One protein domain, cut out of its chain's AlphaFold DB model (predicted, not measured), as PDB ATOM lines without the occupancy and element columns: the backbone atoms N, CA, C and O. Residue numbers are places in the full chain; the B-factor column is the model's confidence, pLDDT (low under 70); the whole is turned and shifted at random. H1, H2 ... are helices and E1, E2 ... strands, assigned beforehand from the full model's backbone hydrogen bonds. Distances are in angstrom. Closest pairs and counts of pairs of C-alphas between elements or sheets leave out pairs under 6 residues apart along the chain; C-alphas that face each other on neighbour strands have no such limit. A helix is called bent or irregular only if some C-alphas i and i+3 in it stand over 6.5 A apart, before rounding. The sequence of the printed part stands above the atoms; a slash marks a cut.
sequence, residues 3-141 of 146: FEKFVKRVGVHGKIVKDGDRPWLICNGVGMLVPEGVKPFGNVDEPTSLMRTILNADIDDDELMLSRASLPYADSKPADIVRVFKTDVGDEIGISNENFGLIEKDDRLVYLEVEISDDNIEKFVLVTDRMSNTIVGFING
ATOM      1  N   PHE A   3     -40.279   9.927 -39.669       89.19
ATOM      2  CA  PHE A   3     -41.575   9.884 -38.981       89.19
ATOM      3  C   PHE A   3     -41.459   9.641 -37.468       89.19
ATOM      4  O   PHE A   3     -42.052  10.368 -36.681       89.19
ATOM      5  N   GLU A   4     -40.637   8.690 -37.020       90.00
ATOM      6  CA  GLU A   4     -40.443   8.431 -35.582       90.00
ATOM      7  C   GLU A   4     -39.814   9.622 -34.852       90.00
ATOM      8  O   GLU A   4     -40.160   9.899 -33.701       90.00
ATOM      9  N   LYS A   5     -38.878  10.328 -35.508       90.06
ATOM     10  CA  LYS A   5     -38.305  11.567 -34.964       90.06
ATOM     11  C   LYS A   5     -39.398  12.614 -34.787       90.06
ATOM     12  O   LYS A   5     -39.474  13.237 -33.731       90.06
ATOM     13  N   PHE A   6     -40.253  12.767 -35.796       93.00
ATOM     14  CA  PHE A   6     -41.353  13.715 -35.752       93.00
ATOM     15  C   PHE A   6     -42.373  13.356 -34.663       93.00
ATOM     16  O   PHE A   6     -42.659  14.201 -33.826       93.00
ATOM     17  N   VAL A   7     -42.816  12.099 -34.560       92.25
ATOM     18  CA  VAL A   7     -43.715  11.632 -33.483       92.25
ATOM     19  C   VAL A   7     -43.152  11.953 -32.094       92.25
ATOM     20  O   VAL A   7     -43.865  12.492 -31.249       92.25
ATOM     21  N   LYS A   8     -41.861  11.676 -31.855       91.00
ATOM     22  CA  LYS A   8     -41.203  11.981 -30.572       91.00
ATOM     23  C   LYS A   8     -41.171  13.478 -30.268       91.00
ATOM     24  O   LYS A   8     -41.340  13.852 -29.113       91.00
ATOM     25  N   ARG A   9     -40.952  14.314 -31.286       90.31
ATOM     26  CA  ARG A   9     -40.953  15.776 -31.152       90.31
ATOM     27  C   ARG A   9     -42.347  16.315 -30.848       90.31
ATOM     28  O   ARG A   9     -42.505  17.188 -30.005       90.31
ATOM     29  N   VAL A  10     -43.344  15.801 -31.557       91.38
ATOM     30  CA  VAL A  10     -44.735  16.245 -31.470       91.38
ATOM     31  C   VAL A  10     -45.358  15.894 -30.116       91.38
ATOM     32  O   VAL A  10     -46.091  16.701 -29.540       91.38
ATOM     33  N   GLY A  11     -45.062  14.700 -29.593       88.44
ATOM     34  CA  GLY A  11     -45.601  14.237 -28.317       88.44
ATOM     35  C   GLY A  11     -47.133  14.282 -28.297       88.44
ATOM     36  O   GLY A  11     -47.792  13.791 -29.210       88.44
ATOM     37  N   VAL A  12     -47.703  14.893 -27.257       87.75
ATOM     38  CA  VAL A  12     -49.164  15.007 -27.069       87.75
ATOM     39  C   VAL A  12     -49.805  16.168 -27.837       87.75
ATOM     40  O   VAL A  12     -51.020  16.325 -27.797       87.75
ATOM     41  N   HIS A  13     -49.011  16.995 -28.522       91.50
ATOM     42  CA  HIS A  13     -49.492  18.189 -29.228       91.50
ATOM     43  C   HIS A  13     -49.836  17.926 -30.699       91.50
ATOM     44  O   HIS A  13     -50.188  18.848 -31.436       91.50
ATOM     45  N   GLY A  14     -49.700  16.676 -31.137       91.62
ATOM     46  CA  GLY A  14     -49.992  16.256 -32.499       91.62
ATOM     47  C   GLY A  14     -51.471  16.116 -32.762       91.62
ATOM     48  O   GLY A  14     -52.235  15.715 -31.887       91.62
ATOM     49  N   LYS A  15     -51.852  16.388 -34.003       93.50
ATOM     50  CA  LYS A  15     -53.186  16.093 -34.516       93.50
ATOM     51  C   LYS A  15     -53.078  15.146 -35.691       93.50
ATOM     52  O   LYS A  15     -52.180  15.295 -36.520       93.50
ATOM     53  N   ILE A  16     -53.989  14.183 -35.747       94.69
ATOM     54  CA  ILE A  16     -54.154  13.337 -36.920       94.69
ATOM     55  C   ILE A  16     -55.236  13.963 -37.779       94.69
ATOM     56  O   ILE A  16     -56.351  14.173 -37.314       94.69
ATOM     57  N   VAL A  17     -54.900  14.235 -39.030       93.75
ATOM     58  CA  VAL A  17     -55.838  14.736 -40.028       93.75
ATOM     59  C   VAL A  17     -55.931  13.724 -41.156       93.75
ATOM     60  O   VAL A  17     -54.910  13.160 -41.553       93.75
ATOM     61  N   LYS A  18     -57.131  13.469 -41.679       90.69
ATOM     62  CA  LYS A  18     -57.320  12.486 -42.753       90.69
ATOM     63  C   LYS A  18     -57.783  13.145 -44.049       90.69
ATOM     64  O   LYS A  18     -58.872  13.695 -44.107       90.69
ATOM     65  N   ASP A  19     -56.977  13.034 -45.102       84.50
ATOM     66  CA  ASP A  19     -57.358  13.413 -46.467       84.50
ATOM     67  C   ASP A  19     -57.630  12.142 -47.288       84.50
ATOM     68  O   ASP A  19     -56.708  11.411 -47.663       84.50
ATOM     69  N   GLY A  20     -58.910  11.814 -47.482       84.44
ATOM     70  CA  GLY A  20     -59.324  10.540 -48.077       84.44
ATOM     71  C   GLY A  20     -58.885   9.350 -47.219       84.44
ATOM     72  O   GLY A  20     -59.357   9.187 -46.094       84.44
ATOM     73  N   ASP A  21     -57.970   8.525 -47.734       84.94
ATOM     74  CA  ASP A  21     -57.373   7.382 -47.023       84.94
ATOM     75  C   ASP A  21     -55.940   7.615 -46.542       84.94
ATOM     76  O   ASP A  21     -55.294   6.696 -46.042       84.94
ATOM     77  N   ARG A  22     -55.455   8.855 -46.627       89.69
ATOM     78  CA  ARG A  22     -54.100   9.235 -46.228       89.69
ATOM     79  C   ARG A  22     -54.142   9.974 -44.887       89.69
ATOM     80  O   ARG A  22     -54.573  11.129 -44.854       89.69
ATOM     81  N   PRO A  23     -53.754   9.337 -43.766       93.69
ATOM     82  CA  PRO A  23     -53.635  10.024 -42.490       93.69
ATOM     83  C   PRO A  23     -52.331  10.824 -42.419       93.69
ATOM     84  O   PRO A  23     -51.277  10.364 -42.849       93.69
ATOM     85  N   TRP A  24     -52.401  12.001 -41.813       95.38
ATOM     86  CA  TRP A  24     -51.296  12.938 -41.648       95.38
ATOM     87  C   TRP A  24     -51.137  13.295 -40.179       95.38
ATOM     88  O   TRP A  24     -52.116  13.631 -39.516       95.38
ATOM     89  N   LEU A  25     -49.904  13.262 -39.675       95.25
ATOM     90  CA  LEU A  25     -49.571  13.839 -38.378       95.25
ATOM     91  C   LEU A  25     -49.182  15.300 -38.589       95.25
ATOM     92  O   LEU A  25     -48.269  15.574 -39.363       95.25
ATOM     93  N   ILE A  26     -49.848  16.220 -37.894       94.75
ATOM     94  CA  ILE A  26     -49.619  17.662 -38.009       94.75
ATOM     95  C   ILE A  26     -49.289  18.257 -36.639       94.75
ATOM     96  O   ILE A  26     -49.941  17.941 -35.639       94.75
ATOM     97  N   CYS A  27     -48.297  19.144 -36.588       94.44
ATOM     98  CA  CYS A  27     -47.983  19.945 -35.408       94.44
ATOM     99  C   CYS A  27     -47.135  21.168 -35.784       94.44
ATOM    100  O   CYS A  27     -46.139  21.025 -36.492       94.44
ATOM    101  N   ASN A  28     -47.496  22.351 -35.273       91.81
ATOM    102  CA  ASN A  28     -46.723  23.598 -35.391       91.81
ATOM    103  C   ASN A  28     -46.222  23.902 -36.817       91.81
ATOM    104  O   ASN A  28     -45.028  24.094 -37.036       91.81
ATOM    105  N   GLY A  29     -47.132  23.892 -37.796       93.06
ATOM    106  CA  GLY A  29     -46.800  24.199 -39.193       93.06
ATOM    107  C   GLY A  29     -46.006  23.106 -39.916       93.06
ATOM    108  O   GLY A  29     -45.585  23.314 -41.047       93.06
ATOM    109  N   VAL A  30     -45.801  21.942 -39.298       96.69
ATOM    110  CA  VAL A  30     -45.172  20.780 -39.931       96.69
ATOM    111  C   VAL A  30     -46.182  19.655 -40.061       96.69
ATOM    112  O   VAL A  30     -46.895  19.342 -39.105       96.69
ATOM    113  N   GLY A  31     -46.216  19.033 -41.233       96.31
ATOM    114  CA  GLY A  31     -47.025  17.864 -41.521       96.31
ATOM    115  C   GLY A  31     -46.201  16.738 -42.111       96.31
ATOM    116  O   GLY A  31     -45.263  16.974 -42.870       96.31
ATOM    117  N   MET A  32     -46.558  15.504 -41.773       95.75
ATOM    118  CA  MET A  32     -45.952  14.317 -42.365       95.75
ATOM    119  C   MET A  32     -47.010  13.250 -42.601       95.75
ATOM    120  O   MET A  32     -47.821  12.964 -41.712       95.75
ATOM    121  N   LEU A  33     -46.980  12.654 -43.790       94.94
ATOM    122  CA  LEU A  33     -47.813  11.514 -44.131       94.94
ATOM    123  C   LEU A  33     -47.469  10.353 -43.194       94.94
ATOM    124  O   LEU A  33     -46.297  10.028 -42.984       94.94
ATOM    125  N   VAL A  34     -48.492   9.738 -42.604       94.00
ATOM    126  CA  VAL A  34     -48.316   8.562 -41.754       94.00
ATOM    127  C   VAL A  34     -47.932   7.376 -42.649       94.00
ATOM    128  O   VAL A  34     -48.682   7.062 -43.575       94.00
ATOM    129  N   PRO A  35     -46.787   6.710 -42.401       91.56
ATOM    130  CA  PRO A  35     -46.348   5.583 -43.213       91.56
ATOM    131  C   PRO A  35     -47.343   4.421 -43.202       91.56
ATOM    132  O   PRO A  35     -48.033   4.180 -42.207       91.56
ATOM    133  N   GLU A  36     -47.358   3.648 -44.285       89.62
ATOM    134  CA  GLU A  36     -48.172   2.438 -44.371       89.62
ATOM    135  C   GLU A  36     -47.855   1.464 -43.220       89.62
ATOM    136  O   GLU A  36     -46.716   1.331 -42.769       89.62
ATOM    137  N   GLY A  37     -48.890   0.802 -42.700       86.81
ATOM    138  CA  GLY A  37     -48.771  -0.118 -41.567       86.81
ATOM    139  C   GLY A  37     -48.705   0.562 -40.194       86.81
ATOM    140  O   GLY A  37     -48.902  -0.113 -39.180       86.81
ATOM    141  N   VAL A  38     -48.516   1.884 -40.128       88.12
ATOM    142  CA  VAL A  38     -48.629   2.642 -38.877       88.12
ATOM    143  C   VAL A  38     -50.088   3.021 -38.648       88.12
ATOM    144  O   VAL A  38     -50.697   3.744 -39.434       88.12
ATOM    145  N   LYS A  39     -50.663   2.551 -37.537       82.38
ATOM    146  CA  LYS A  39     -52.005   2.969 -37.123       82.38
ATOM    147  C   LYS A  39     -51.906   4.278 -36.339       82.38
ATOM    148  O   LYS A  39     -51.274   4.277 -35.281       82.38
ATOM    149  N   PRO A  40     -52.507   5.380 -36.817       77.19
ATOM    150  CA  PRO A  40     -52.610   6.583 -36.012       77.19
ATOM    151  C   PRO A  40     -53.494   6.308 -34.790       77.19
ATOM    152  O   PRO A  40     -54.479   5.572 -34.870       77.19
ATOM    153  N   PHE A  41     -53.137   6.902 -33.655       72.88
ATOM    154  CA  PHE A  41     -53.913   6.834 -32.420       72.88
ATOM    155  C   PHE A  41     -54.423   8.234 -32.073       72.88
ATOM    156  O   PHE A  41     -53.700   9.211 -32.252       72.88
ATOM    157  N   GLY A  42     -55.648   8.319 -31.552       77.94
ATOM    158  CA  GLY A  42     -56.286   9.578 -31.161       77.94
ATOM    159  C   GLY A  42     -57.475   9.954 -32.042       77.94
ATOM    160  O   GLY A  42     -57.942   9.155 -32.856       77.94
ATOM    161  N   ASN A  43     -57.977  11.171 -31.839       85.12
ATOM    162  CA  ASN A  43     -59.041  11.730 -32.665       85.12
ATOM    163  C   ASN A  43     -58.499  12.058 -34.056       85.12
ATOM    164  O   ASN A  43     -57.367  12.521 -34.198       85.12
ATOM    165  N   VAL A  44     -59.327  11.797 -35.061       89.12
ATOM    166  CA  VAL A  44     -59.034  12.098 -36.458       89.12
ATOM    167  C   VAL A  44     -59.875  13.298 -36.858       89.12
ATOM    168  O   VAL A  44     -61.102  13.227 -36.823       89.12
ATOM    169  N   ASP A  45     -59.198  14.378 -37.223       91.19
ATOM    170  CA  ASP A  45     -59.813  15.618 -37.672       91.19
ATOM    171  C   ASP A  45     -59.926  15.647 -39.208       91.19
ATOM    172  O   ASP A  45     -59.165  14.997 -39.937       91.19
ATOM    173  N   GLU A  46     -60.868  16.445 -39.708       91.19
ATOM    174  CA  GLU A  46     -60.975  16.777 -41.130       91.19
ATOM    175  C   GLU A  46     -59.947  17.856 -41.521       91.19
ATOM    176  O   GLU A  46     -59.652  18.752 -40.722       91.19
ATOM    177  N   PRO A  47     -59.404  17.824 -42.752       91.44
ATOM    178  CA  PRO A  47     -58.421  18.795 -43.197       91.44
ATOM    179  C   PRO A  47     -59.058  20.161 -43.414       91.44
ATOM    180  O   PRO A  47     -60.100  20.301 -44.064       91.44
ATOM    181  N   THR A  48     -58.375  21.179 -42.894       92.31
ATOM    182  CA  THR A  48     -58.700  22.587 -43.129       92.31
ATOM    183  C   THR A  48     -58.523  22.945 -44.604       92.31
ATOM    184  O   THR A  48     -57.826  22.247 -45.343       92.31
ATOM    185  N   SER A  49     -59.106  24.066 -45.039       92.06
ATOM    186  CA  SER A  49     -58.935  24.559 -46.412       92.06
ATOM    187  C   SER A  49     -57.463  24.754 -46.774       92.06
ATOM    188  O   SER A  49     -57.035  24.267 -47.811       92.06
ATOM    189  N   LEU A  50     -56.670  25.359 -45.880       92.44
ATOM    190  CA  LEU A  50     -55.225  25.518 -46.066       92.44
ATOM    191  C   LEU A  50     -54.527  24.169 -46.265       92.44
ATOM    192  O   LEU A  50     -53.738  24.006 -47.188       92.44
ATOM    193  N   MET A  51     -54.846  23.176 -45.432       92.75
ATOM    194  CA  MET A  51     -54.253  21.852 -45.575       92.75
ATOM    195  C   MET A  51     -54.650  21.201 -46.899       92.75
ATOM    196  O   MET A  51     -53.799  20.623 -47.561       92.75
ATOM    197  N   ARG A  52     -55.908  21.333 -47.334       93.38
ATOM    198  CA  ARG A  52     -56.333  20.852 -48.656       93.38
ATOM    199  C   ARG A  52     -55.566  21.546 -49.781       93.38
ATOM    200  O   ARG A  52     -55.172  20.857 -50.714       93.38
ATOM    201  N   THR A  53     -55.320  22.851 -49.687       94.44
ATOM    202  CA  THR A  53     -54.493  23.580 -50.661       94.44
ATOM    203  C   THR A  53     -53.073  23.023 -50.703       94.44
ATOM    204  O   THR A  53     -52.594  22.681 -51.774       94.44
ATOM    205  N   ILE A  54     -52.434  22.843 -49.542       95.38
ATOM    206  CA  ILE A  54     -51.076  22.287 -49.447       95.38
ATOM    207  C   ILE A  54     -51.016  20.874 -50.038       95.38
ATOM    208  O   ILE A  54     -50.136  20.577 -50.834       95.38
ATOM    209  N   LEU A  55     -51.944  19.992 -49.659       92.56
ATOM    210  CA  LEU A  55     -51.918  18.577 -50.048       92.56
ATOM    211  C   LEU A  55     -52.257  18.318 -51.522       92.56
ATOM    212  O   LEU A  55     -51.984  17.223 -52.014       92.56
ATOM    213  N   ASN A  56     -52.863  19.295 -52.197       92.00
ATOM    214  CA  ASN A  56     -53.214  19.238 -53.616       92.00
ATOM    215  C   ASN A  56     -52.419  20.254 -54.449       92.00
ATOM    216  O   ASN A  56     -52.820  20.550 -55.572       92.00
ATOM    217  N   ALA A  57     -51.341  20.813 -53.892       93.44
ATOM    218  CA  ALA A  57     -50.469  21.724 -54.613       93.44
ATOM    219  C   ALA A  57     -49.845  21.028 -55.828       93.44
ATOM    220  O   ALA A  57     -49.542  19.832 -55.781       93.44
ATOM    221  N   ASP A  58     -49.644  21.798 -56.895       91.62
ATOM    222  CA  ASP A  58     -48.786  21.378 -57.995       91.62
ATOM    223  C   ASP A  58     -47.342  21.283 -57.481       91.62
ATOM    224  O   ASP A  58     -46.895  22.129 -56.706       91.62
ATOM    225  N   ILE A  59     -46.650  20.210 -57.853       93.62
ATOM    226  CA  ILE A  59     -45.288  19.911 -57.403       93.62
ATOM    227  C   ILE A  59     -44.329  19.651 -58.563       93.62
ATOM    228  O   ILE A  59     -43.229  19.126 -58.352       93.62
ATOM    229  N   ASP A  60     -44.753  19.928 -59.792       89.50
ATOM    230  CA  ASP A  60     -43.930  19.657 -60.963       89.50
ATOM    231  C   ASP A  60     -42.814  20.704 -61.114       89.50
ATOM    232  O   ASP A  60     -41.689  20.321 -61.451       89.50
ATOM    233  N   ASP A  61     -43.072  21.952 -60.717       84.88
ATOM    234  CA  ASP A  61     -42.143  23.087 -60.792       84.88
ATOM    235  C   ASP A  61     -41.633  23.549 -59.400       84.88
ATOM    236  O   ASP A  61     -41.901  22.921 -58.375       84.88
ATOM    237  N   ASP A  62     -40.834  24.622 -59.367       91.31
ATOM    238  CA  ASP A  62     -40.353  25.310 -58.153       91.31
ATOM    239  C   ASP A  62     -39.542  24.452 -57.162       91.31
ATOM    240  O   ASP A  62     -39.695  24.521 -55.934       91.31
ATOM    241  N   GLU A  63     -38.614  23.650 -57.694       95.44
ATOM    242  CA  GLU A  63     -37.696  22.868 -56.868       95.44
ATOM    243  C   GLU A  63     -36.804  23.746 -55.983       95.44
ATOM    244  O   GLU A  63     -36.170  24.712 -56.415       95.44
ATOM    245  N   LEU A  64     -36.689  23.343 -54.721       96.88
ATOM    246  CA  LEU A  64     -35.886  24.017 -53.716       96.88
ATOM    247  C   LEU A  64     -34.508  23.377 -53.574       96.88
ATOM    248  O   LEU A  64     -34.365  22.195 -53.254       96.88
ATOM    249  N   MET A  65     -33.475  24.206 -53.678       96.06
ATOM    250  CA  MET A  65     -32.099  23.834 -53.358       96.06
ATOM    251  C   MET A  65     -31.636  24.530 -52.082       96.06
ATOM    252  O   MET A  65     -31.901  25.713 -51.867       96.06
ATOM    253  N   LEU A  66     -30.909  23.807 -51.224       96.38
ATOM    254  CA  LEU A  66     -30.301  24.409 -50.039       96.38
ATOM    255  C   LEU A  66     -29.238  25.425 -50.482       96.38
ATOM    256  O   LEU A  66     -28.201  25.052 -51.024       96.38
ATOM    257  N   SER A  67     -29.498  26.703 -50.218       96.00
ATOM    258  CA  SER A  67     -28.643  27.819 -50.624       96.00
ATOM    259  C   SER A  67     -27.619  28.153 -49.541       96.00
ATOM    260  O   SER A  67     -26.423  28.266 -49.812       96.00
ATOM    261  N   ARG A  68     -28.067  28.281 -48.284       95.06
ATOM    262  CA  ARG A  68     -27.192  28.628 -47.154       95.06
ATOM    263  C   ARG A  68     -27.748  28.191 -45.804       95.06
ATOM    264  O   ARG A  68     -28.902  27.790 -45.669       95.06
ATOM    265  N   ALA A  69     -26.909  28.318 -44.784       94.81
ATOM    266  CA  ALA A  69     -27.305  28.269 -43.385       94.81
ATOM    267  C   ALA A  69     -26.940  29.606 -42.734       94.81
ATOM    268  O   ALA A  69     -25.809  30.064 -42.892       94.81
ATOM    269  N   SER A  70     -27.890  30.225 -42.038       91.00
ATOM    270  CA  SER A  70     -27.720  31.532 -41.402       91.00
ATOM    271  C   SER A  70     -27.932  31.434 -39.895       91.00
ATOM    272  O   SER A  70     -28.801  30.690 -39.442       91.00
ATOM    273  N   LEU A  71     -27.150  32.192 -39.131       90.94
ATOM    274  CA  LEU A  71     -27.449  32.499 -37.735       90.94
ATOM    275  C   LEU A  71     -28.077  33.896 -37.706       90.94
ATOM    276  O   LEU A  71     -27.449  34.826 -38.212       90.94
ATOM    277  N   PRO A  72     -29.292  34.060 -37.159       82.56
ATOM    278  CA  PRO A  72     -30.011  35.328 -37.252       82.56
ATOM    279  C   PRO A  72     -29.368  36.444 -36.415       82.56
ATOM    280  O   PRO A  72     -29.482  37.613 -36.767       82.56
ATOM    281  N   TYR A  73     -28.667  36.097 -35.331       86.31
ATOM    282  CA  TYR A  73     -28.026  37.054 -34.429       86.31
ATOM    283  C   TYR A  73     -26.621  36.594 -34.026       86.31
ATOM    284  O   TYR A  73     -26.298  35.407 -34.067       86.31
ATOM    285  N   ALA A  74     -25.777  37.533 -33.594       86.94
ATOM    286  CA  ALA A  74     -24.387  37.250 -33.229       86.94
ATOM    287  C   ALA A  74     -24.240  36.302 -32.021       86.94
ATOM    288  O   ALA A  74     -23.249  35.584 -31.918       86.94
ATOM    289  N   ASP A  75     -25.218  36.291 -31.115       91.44
ATOM    290  CA  ASP A  75     -25.285  35.435 -29.926       91.44
ATOM    291  C   ASP A  75     -26.143  34.172 -30.133       91.44
ATOM    292  O   ASP A  75     -26.366  33.407 -29.189       91.44
ATOM    293  N   SER A  76     -26.608  33.936 -31.364       90.94
ATOM    294  CA  SER A  76     -27.403  32.760 -31.714       90.94
ATOM    295  C   SER A  76     -26.629  31.465 -31.479       90.94
ATOM    296  O   SER A  76     -25.431  31.347 -31.750       90.94
ATOM    297  N   LYS A  77     -27.338  30.450 -30.993       92.81
ATOM    298  CA  LYS A  77     -26.803  29.111 -30.756       92.81
ATOM    299  C   LYS A  77     -26.932  28.266 -32.024       92.81
ATOM    300  O   LYS A  77     -27.753  28.557 -32.888       92.81
ATOM    301  N   PRO A  78     -26.221  27.129 -32.118       90.25
ATOM    302  CA  PRO A  78     -26.399  26.193 -33.231       90.25
ATOM    303  C   PRO A  78     -27.845  25.700 -33.435       90.25
ATOM    304  O   PRO A  78     -28.210  25.309 -34.540       90.25
ATOM    305  N   ALA A  79     -28.673  25.706 -32.385       89.81
ATOM    306  CA  ALA A  79     -30.094  25.367 -32.483       89.81
ATOM    307  C   ALA A  79     -30.911  26.421 -33.257       89.81
ATOM    308  O   ALA A  79     -31.916  26.069 -33.870       89.81
ATOM    309  N   ASP A  80     -30.438  27.668 -33.282       91.31
ATOM    310  CA  ASP A  80     -31.100  28.822 -33.897       91.31
ATOM    311  C   ASP A  80     -30.716  28.996 -35.376       91.31
ATOM    312  O   ASP A  80     -31.107  29.968 -36.021       91.31
ATOM    313  N   ILE A  81     -29.934  28.064 -35.934       93.75
ATOM    314  CA  ILE A  81     -29.596  28.063 -37.358       93.75
ATOM    315  C   ILE A  81     -30.890  28.022 -38.185       93.75
ATOM    316  O   ILE A  81     -31.765  27.181 -37.971       93.75
ATOM    317  N   VAL A  82     -30.968  28.885 -39.193       95.38
ATOM    318  CA  VAL A  82     -31.995  28.852 -40.235       95.38
ATOM    319  C   VAL A  82     -31.375  28.291 -41.507       95.38
ATOM    320  O   VAL A  82     -30.350  28.777 -41.989       95.38
ATOM    321  N   ARG A  83     -31.982  27.241 -42.057       96.06
ATOM    322  CA  ARG A  83     -31.607  26.667 -43.352       96.06
ATOM    323  C   ARG A  83     -32.415  27.368 -44.425       96.06
ATOM    324  O   ARG A  83     -33.638  27.300 -44.396       96.06
ATOM    325  N   VAL A  84     -31.729  28.059 -45.326       96.94
ATOM    326  CA  VAL A  84     -32.364  28.844 -46.381       96.94
ATOM    327  C   VAL A  84     -32.283  28.069 -47.682       96.94
ATOM    328  O   VAL A  84     -31.189  27.760 -48.167       96.94
ATOM    329  N   PHE A  85     -33.448  27.765 -48.226       97.00
ATOM    330  CA  PHE A  85     -33.624  27.157 -49.530       97.00
ATOM    331  C   PHE A  85     -34.002  28.218 -50.548       97.00
ATOM    332  O   PHE A  85     -34.516  29.275 -50.178       97.00
ATOM    333  N   LYS A  86     -33.716  27.930 -51.815       96.94
ATOM    334  CA  LYS A  86     -33.985  28.838 -52.916       96.94
ATOM    335  C   LYS A  86     -34.479  28.089 -54.153       96.94
ATOM    336  O   LYS A  86     -33.963  27.002 -54.423       96.94
ATOM    337  N   THR A  87     -35.427  28.679 -54.878       96.50
ATOM    338  CA  THR A  87     -35.817  28.251 -56.231       96.50
ATOM    339  C   THR A  87     -34.786  28.711 -57.270       96.50
ATOM    340  O   THR A  87     -33.843  29.454 -56.970       96.50
ATOM    341  N   ASP A  88     -34.928  28.273 -58.515       93.81
ATOM    342  CA  ASP A  88     -34.105  28.738 -59.634       93.81
ATOM    343  C   ASP A  88     -34.374  30.213 -59.999       93.81
ATOM    344  O   ASP A  88     -33.438  30.944 -60.336       93.81
ATOM    345  N   VAL A  89     -35.621  30.669 -59.859       92.50
ATOM    346  CA  VAL A  89     -36.058  32.036 -60.188       92.50
ATOM    347  C   VAL A  89     -35.722  33.079 -59.129       92.50
ATOM    348  O   VAL A  89     -35.647  34.264 -59.457       92.50
ATOM    349  N   GLY A  90     -35.448  32.688 -57.882       92.19
ATOM    350  CA  GLY A  90     -35.021  33.661 -56.876       92.19
ATOM    351  C   GLY A  90     -35.634  33.526 -55.495       92.19
ATOM    352  O   GLY A  90     -35.065  34.087 -54.558       92.19
ATOM    353  N   ASP A  91     -36.754  32.821 -55.371       93.50
ATOM    354  CA  ASP A  91     -37.555  32.814 -54.152       93.50
ATOM    355  C   ASP A  91     -36.851  32.071 -53.034       93.50
ATOM    356  O   ASP A  91     -36.269  31.010 -53.246       93.50
ATOM    357  N   GLU A  92     -36.893  32.644 -51.834       95.12
ATOM    358  CA  GLU A  92     -36.212  32.103 -50.664       95.12
ATOM    359  C   GLU A  92     -37.187  31.735 -49.555       95.12
ATOM    360  O   GLU A  92     -38.129  32.466 -49.238       95.12
ATOM    361  N   ILE A  93     -36.886  30.616 -48.899       96.00
ATOM    362  CA  ILE A  93     -37.601  30.148 -47.719       96.00
ATOM    363  C   ILE A  93     -36.627  29.639 -46.665       96.00
ATOM    364  O   ILE A  93     -35.748  28.817 -46.930       96.00
ATOM    365  N   GLY A  94     -36.781  30.147 -45.446       96.38
ATOM    366  CA  GLY A  94     -36.070  29.652 -44.277       96.38
ATOM    367  C   GLY A  94     -36.852  28.548 -43.591       96.38
ATOM    368  O   GLY A  94     -38.066  28.644 -43.461       96.38
ATOM    369  N   ILE A  95     -36.169  27.535 -43.070       96.38
ATOM    370  CA  ILE A  95     -36.733  26.624 -42.068       96.38
ATOM    371  C   ILE A  95     -35.780  26.512 -40.883       96.38
ATOM    372  O   ILE A  95     -34.558  26.609 -41.035       96.38
ATOM    373  N   SER A  96     -36.330  26.282 -39.691       94.19
ATOM    374  CA  SER A  96     -35.514  26.040 -38.502       94.19
ATOM    375  C   SER A  96     -34.606  24.820 -38.689       94.19
ATOM    376  O   SER A  96     -34.961  23.841 -39.356       94.19
ATOM    377  N   ASN A  97     -33.429  24.838 -38.064       93.19
ATOM    378  CA  ASN A  97     -32.510  23.701 -38.105       93.19
ATOM    379  C   ASN A  97     -33.114  22.431 -37.480       93.19
ATOM    380  O   ASN A  97     -32.755  21.324 -37.878       93.19
ATOM    381  N   GLU A  98     -34.068  22.570 -36.556       92.25
ATOM    382  CA  GLU A  98     -34.847  21.442 -36.041       92.25
ATOM    383  C   GLU A  98     -35.731  20.806 -37.128       92.25
ATOM    384  O   GLU A  98     -35.723  19.585 -37.287       92.25
ATOM    385  N   ASN A  99     -36.463  21.616 -37.904       94.88
ATOM    386  CA  ASN A  99     -37.298  21.131 -39.006       94.88
ATOM    387  C   ASN A  99     -36.461  20.539 -40.143       94.88
ATOM    388  O   ASN A  99     -36.839  19.517 -40.708       94.88
ATOM    389  N   PHE A 100     -35.288  21.111 -40.421       94.44
ATOM    390  CA  PHE A 100     -34.343  20.548 -41.385       94.44
ATOM    391  C   PHE A 100     -33.930  19.108 -41.041       94.44
ATOM    392  O   PHE A 100     -33.732  18.292 -41.934       94.44
ATOM    393  N   GLY A 101     -33.874  18.749 -39.752       92.94
ATOM    394  CA  GLY A 101     -33.580  17.382 -39.308       92.94
ATOM    395  C   GLY A 101     -34.641  16.327 -39.667       92.94
ATOM    396  O   GLY A 101     -34.409  15.135 -39.416       92.94
ATOM    397  N   LEU A 102     -35.791  16.747 -40.214       93.62
ATOM    398  CA  LEU A 102     -36.858  15.887 -40.736       93.62
ATOM    399  C   LEU A 102     -36.741  15.611 -42.243       93.62
ATOM    400  O   LEU A 102     -37.485  14.769 -42.743       93.62
ATOM    401  N   ILE A 103     -35.830  16.293 -42.938       93.44
ATOM    402  CA  ILE A 103     -35.566  16.118 -44.368       93.44
ATOM    403  C   ILE A 103     -34.427  15.108 -44.544       93.44
ATOM    404  O   ILE A 103     -33.411  15.162 -43.844       93.44
ATOM    405  N   GLU A 104     -34.593  14.177 -45.475       89.12
ATOM    406  CA  GLU A 104     -33.567  13.211 -45.866       89.12
ATOM    407  C   GLU A 104     -32.872  13.649 -47.164       89.12
ATOM    408  O   GLU A 104     -33.392  14.449 -47.934       89.12
ATOM    409  N   LYS A 105     -31.655  13.147 -47.405       86.06
ATOM    410  CA  LYS A 105     -30.799  13.605 -48.516       86.06
ATOM    411  C   LYS A 105     -31.457  13.454 -49.895       86.06
ATOM    412  O   LYS A 105     -31.193  14.264 -50.777       86.06
ATOM    413  N   ASP A 106     -32.263  12.412 -50.060       86.69
ATOM    414  CA  ASP A 106     -32.871  12.052 -51.341       86.69
ATOM    415  C   ASP A 106     -34.298  12.608 -51.496       86.69
ATOM    416  O   ASP A 106     -34.909  12.445 -52.557       86.69
ATOM    417  N   ASP A 107     -34.815  13.303 -50.476       90.94
ATOM    418  CA  ASP A 107     -36.101  13.990 -50.572       90.94
ATOM    419  C   ASP A 107     -36.031  15.068 -51.669       90.94
ATOM    420  O   ASP A 107     -35.054  15.816 -51.789       90.94
ATOM    421  N   ARG A 108     -37.073  15.144 -52.502       94.81
ATOM    422  CA  ARG A 108     -37.291  16.283 -53.402       94.81
ATOM    423  C   ARG A 108     -38.072  17.339 -52.628       94.81
ATOM    424  O   ARG A 108     -38.992  17.013 -51.878       94.81
ATOM    425  N   LEU A 109     -37.652  18.592 -52.765       97.06
ATOM    426  CA  LEU A 109     -38.228  19.721 -52.050       97.06
ATOM    427  C   LEU A 109     -38.840  20.680 -53.057       97.06
ATOM    428  O   LEU A 109     -38.181  21.017 -54.036       97.06
ATOM    429  N   VAL A 110     -40.067  21.119 -52.802       97.19
ATOM    430  CA  VAL A 110     -40.799  22.045 -53.673       97.19
ATOM    431  C   VAL A 110     -41.285  23.234 -52.862       97.19
ATOM    432  O   VAL A 110     -41.648  23.094 -51.689       97.19
ATOM    433  N   TYR A 111     -41.232  24.413 -53.463       97.12
ATOM    434  CA  TYR A 111     -41.715  25.647 -52.875       97.12
ATOM    435  C   TYR A 111     -43.226  25.788 -53.049       97.12
ATOM    436  O   TYR A 111     -43.772  25.451 -54.090       97.12
ATOM    437  N   LEU A 112     -43.910  26.304 -52.030       96.31
ATOM    438  CA  LEU A 112     -45.319  26.663 -52.131       96.31
ATOM    439  C   LEU A 112     -45.575  27.976 -51.397       96.31
ATOM    440  O   LEU A 112     -45.246  28.101 -50.217       96.31
ATOM    441  N   GLU A 113     -46.240  28.912 -52.064       94.56
ATOM    442  CA  GLU A 113     -46.865  30.073 -51.434       94.56
ATOM    443  C   GLU A 113     -48.382  29.899 -51.420       94.56
ATOM    444  O   GLU A 113     -48.988  29.498 -52.414       94.56
ATOM    445  N   VAL A 114     -49.006  30.200 -50.285       94.12
ATOM    446  CA  VAL A 114     -50.459  30.195 -50.135       94.12
ATOM    447  C   VAL A 114     -50.905  31.547 -49.607       94.12
ATOM    448  O   VAL A 114     -50.556  31.940 -48.494       94.12
ATOM    449  N   GLU A 115     -51.716  32.243 -50.395       92.62
ATOM    450  CA  GLU A 115     -52.396  33.461 -49.971       92.62
ATOM    451  C   GLU A 115     -53.549  33.099 -49.021       92.62
ATOM    452  O   GLU A 115     -54.508  32.421 -49.395       92.62
ATOM    453  N   ILE A 116     -53.429  33.506 -47.758       88.56
ATOM    454  CA  ILE A 116     -54.441  33.285 -46.714       88.56
ATOM    455  C   ILE A 116     -55.448  34.444 -46.687       88.56
ATOM    456  O   ILE A 116     -56.619  34.249 -46.359       88.56
ATOM    457  N   SER A 117     -54.984  35.648 -47.022       88.38
ATOM    458  CA  SER A 117     -55.756  36.888 -47.178       88.38
ATOM    459  C   SER A 117     -54.924  37.912 -47.956       88.38
ATOM    460  O   SER A 117     -53.715  37.720 -48.046       88.38
ATOM    461  N   ASP A 118     -55.529  39.029 -48.371       82.62
ATOM    462  CA  ASP A 118     -54.915  40.093 -49.189       82.62
ATOM    463  C   ASP A 118     -53.496  40.537 -48.751       82.62
ATOM    464  O   ASP A 118     -52.674  40.882 -49.594       82.62
ATOM    465  N   ASP A 119     -53.180  40.496 -47.447       83.56
ATOM    466  CA  ASP A 119     -51.870  40.888 -46.893       83.56
ATOM    467  C   ASP A 119     -51.121  39.749 -46.167       83.56
ATOM    468  O   ASP A 119     -50.154  39.995 -45.440       83.56
ATOM    469  N   ASN A 120     -51.567  38.495 -46.296       87.88
ATOM    470  CA  ASN A 120     -50.974  37.369 -45.571       87.88
ATOM    471  C   ASN A 120     -50.685  36.188 -46.498       87.88
ATOM    472  O   ASN A 120     -51.595  35.462 -46.899       87.88
ATOM    473  N   ILE A 121     -49.401  35.981 -46.778       91.31
ATOM    474  CA  ILE A 121     -48.891  34.860 -47.565       91.31
ATOM    475  C   ILE A 121     -48.125  33.932 -46.628       91.31
ATOM    476  O   ILE A 121     -47.157  34.339 -45.982       91.31
ATOM    477  N   GLU A 122     -48.530  32.668 -46.587       93.88
ATOM    478  CA  GLU A 122     -47.771  31.615 -45.922       93.88
ATOM    479  C   GLU A 122     -46.930  30.845 -46.936       93.88
ATOM    480  O   GLU A 122     -47.389  30.498 -48.022       93.88
ATOM    481  N   LYS A 123     -45.682  30.560 -46.566       95.75
ATOM    482  CA  LYS A 123     -44.717  29.862 -47.417       95.75
ATOM    483  C   LYS A 123     -44.434  28.487 -46.838       95.75
ATOM    484  O   LYS A 123     -44.290  28.351 -45.622       95.75
ATOM    485  N   PHE A 124     -44.306  27.480 -47.686       97.38
ATOM    486  CA  PHE A 124     -44.059  26.103 -47.279       97.38
ATOM    487  C   PHE A 124     -42.942  25.475 -48.105       97.38
ATOM    488  O   PHE A 124     -42.793  25.727 -49.298       97.38
ATOM    489  N   VAL A 125     -42.173  24.612 -47.446       97.88
ATOM    490  CA  VAL A 125     -41.359  23.589 -48.097       97.88
ATOM    491  C   VAL A 125     -42.197  22.322 -48.149       97.88
ATOM    492  O   VAL A 125     -42.519  21.757 -47.101       97.88
ATOM    493  N   LEU A 126     -42.538  21.865 -49.346       97.75
ATOM    494  CA  LEU A 126     -43.159  20.567 -49.573       97.75
ATOM    495  C   LEU A 126     -42.068  19.512 -49.717       97.75
ATOM    496  O   LEU A 126     -41.098  19.700 -50.447       97.75
ATOM    497  N   VAL A 127     -42.228  18.397 -49.015       96.69
ATOM    498  CA  VAL A 127     -41.361  17.224 -49.124       96.69
ATOM    499  C   VAL A 127     -42.091  16.208 -49.983       96.69
ATOM    500  O   VAL A 127     -43.185  15.768 -49.613       96.69
ATOM    501  N   THR A 128     -41.499  15.833 -51.111       94.69
ATOM    502  CA  THR A 128     -42.127  14.945 -52.089       94.69
ATOM    503  C   THR A 128     -41.339  13.654 -52.269       94.69
ATOM    504  O   THR A 128     -40.108  13.611 -52.189       94.69
ATOM    505  N   ASP A 129     -42.074  12.566 -52.488       88.88
ATOM    506  CA  ASP A 129     -41.505  11.283 -52.872       88.88
ATOM    507  C   ASP A 129     -41.293  11.258 -54.391       88.88
ATOM    508  O   ASP A 129     -42.247  11.331 -55.169       88.88
ATOM    509  N   ARG A 130     -40.028  11.151 -54.815       79.81
ATOM    510  CA  ARG A 130     -39.630  11.222 -56.233       79.81
ATOM    511  C   ARG A 130     -40.235  10.118 -57.096       79.81
ATOM    512  O   ARG A 130     -40.392  10.311 -58.294       79.81
ATOM    513  N   MET A 131     -40.514   8.954 -56.513       83.88
ATOM    514  CA  MET A 131     -40.978   7.785 -57.262       83.88
ATOM    515  C   MET A 131     -42.471   7.864 -57.559       83.88
ATOM    516  O   MET A 131     -42.910   7.501 -58.646       83.88
ATOM    517  N   SER A 132     -43.249   8.319 -56.583       84.19
ATOM    518  CA  SER A 132     -44.702   8.428 -56.686       84.19
ATOM    519  C   SER A 132     -45.178   9.806 -57.148       84.19
ATOM    520  O   SER A 132     -46.352   9.937 -57.474       84.19
ATOM    521  N   ASN A 133     -44.291  10.810 -57.185       86.12
ATOM    522  CA  ASN A 133     -44.631  12.223 -57.374       86.12
ATOM    523  C   ASN A 133     -45.783  12.637 -56.445       86.12
ATOM    524  O   ASN A 133     -46.826  13.121 -56.879       86.12
ATOM    525  N   THR A 134     -45.622  12.366 -55.147       91.19
ATOM    526  CA  THR A 134     -46.621  12.721 -54.133       91.19
ATOM    527  C   THR A 134     -46.005  13.508 -52.993       91.19
ATOM    528  O   THR A 134     -44.846  13.308 -52.623       91.19
ATOM    529  N   ILE A 135     -46.800  14.396 -52.401       95.25
ATOM    530  CA  ILE A 135     -46.435  15.098 -51.174       95.25
ATOM    531  C   ILE A 135     -46.481  14.095 -50.020       95.25
ATOM    532  O   ILE A 135     -47.493  13.431 -49.792       95.25
ATOM    533  N   VAL A 136     -45.385  14.013 -49.268       95.12
ATOM    534  CA  VAL A 136     -45.238  13.157 -48.079       95.12
ATOM    535  C   VAL A 136     -44.940  13.958 -46.810       95.12
ATOM    536  O   VAL A 136     -44.951  13.413 -45.704       95.12
ATOM    537  N   GLY A 137     -44.701  15.259 -46.944       96.56
ATOM    538  CA  GLY A 137     -44.529  16.170 -45.824       96.56
ATOM    539  C   GLY A 137     -44.618  17.627 -46.250       96.56
ATOM    540  O   GLY A 137     -44.507  17.946 -47.429       96.56
ATOM    541  N   PHE A 138     -44.799  18.511 -45.281       97.69
ATOM    542  CA  PHE A 138     -44.690  19.950 -45.481       97.69
ATOM    543  C   PHE A 138     -44.128  20.622 -44.230       97.69
ATOM    544  O   PHE A 138     -44.309  20.134 -43.112       97.69
ATOM    545  N   ILE A 139     -43.441  21.745 -44.416       97.88
ATOM    546  CA  ILE A 139     -42.832  22.542 -43.351       97.88
ATOM    547  C   ILE A 139     -43.122  24.013 -43.639       97.88
ATOM    548  O   ILE A 139     -42.696  24.532 -44.665       97.88
ATOM    549  N   ASN A 140     -43.819  24.687 -42.731       96.81
ATOM    550  CA  ASN A 140     -44.049  26.126 -42.799       96.81
ATOM    551  C   ASN A 140     -42.723  26.896 -42.657       96.81
ATOM    552  O   ASN A 140     -41.857  26.548 -41.841       96.81
ATOM    553  N   GLY A 141     -42.566  27.916 -43.492       94.12
ATOM    554  CA  GLY A 141     -41.392  28.767 -43.555       94.12
ATOM    555  C   GLY A 141     -41.235  29.630 -42.308       94.12
ATOM    556  O   GLY A 141     -42.179  30.180 -41.757       94.12
TER     557      GLY A 141
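Overview. This is residues 3 to 141 of the 146 residues of an uncharacterized protein of Peptostreptococcus sp. D1 (UniProt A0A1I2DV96). A strongly twisted six-stranded sheet, E1 to E3 with E7 to E9, is curled like part of a barrel round the short helix H2. A smaller sheet, E4 to E6, is partly face to face with it as a sandwich, its strands crossed at 60 degrees to those of the large sheet, and H1 covers the face opposite H2. The printed part has 139 residues with three named helices and nine named strands, in the order H1 E1 E2 E3 H2 E4 E5 E6 H3 E7 E8 E9. Both sheets are antiparallel, ordered E1 E2 E3 E9 E8 E7 and E4 E5 E6, and the class is mixed. The whole is compact and rounded, with a radius of gyration of the C-alphas of 15.2 A and spans of 43 by 34 by 32 A.

Arrangement. In the large sheet, E1, residues 15 to 19, and E7, residues 108 to 117, are edge strands. E2, residues 22 to 27, E3, residues 30 to 33, E9, residues 134 to 140, and E8, residues 120 to 129, are inner strands. E1 E2 E3 and E7 E8 E9 are meanders, each strand the antiparallel neighbour of the one before. Within hydrogen-bond range are N 17 and O 24 at 2.9 A, N 25 and O 32 at 2.9 A, N 31 and O 138 at 2.9 A, N 125 and O 139 at 2.8 A, and N 112 and O 124 at 3.0 A. H1, residues 3 to 13, and H2, residues 49 to 55, lie on opposite faces, giving three layers, helices on both faces of a sheet. H1 has a height of 8.3 A over the sheet and runs slantwise, at 47 degrees to E2 on the local plane. The closest C-alphas of H2 and E7 are those of Ile 54 and Leu 112, 7.7 A apart. E4, residues 65 to 70, E5, residues 82 to 86, and E6, residues 92 to 96, form another meander, with N 84 and O 68 at 2.9 A and N 83 and O 95 at 2.8 A. The closest C-alphas of E6 and E8 are those of Ile 93 and Lys 123, 7.1 A apart. H3, residues 97 to 100, is on this small sheet and only grazes the large one. Every O i to N i+4 pair is within hydrogen-bond range in H2, 5 of 7 are in H1, and H3 is too short for one.

Along the chain. E8 measures 28.7 A, E7 28.4 A, E9 17.7 A and E2 16.4 A. H1 begins at C-alpha 3, (-41.575, 9.884, -38.981), and measures 15.1 A; it is irregular, with C-alphas 9 and 12 at 9.2 A. E9 ends at C-alpha 140, (-44.049, 26.126, -42.799).

Size, cuts and confidence. The C-alphas farthest apart, of Asp 21 and Ala 74, are 46.6 A apart. The links E3 to H2 and E4 to E5 are long. The printed part has no cut, and no printed residue is under pLDDT 70.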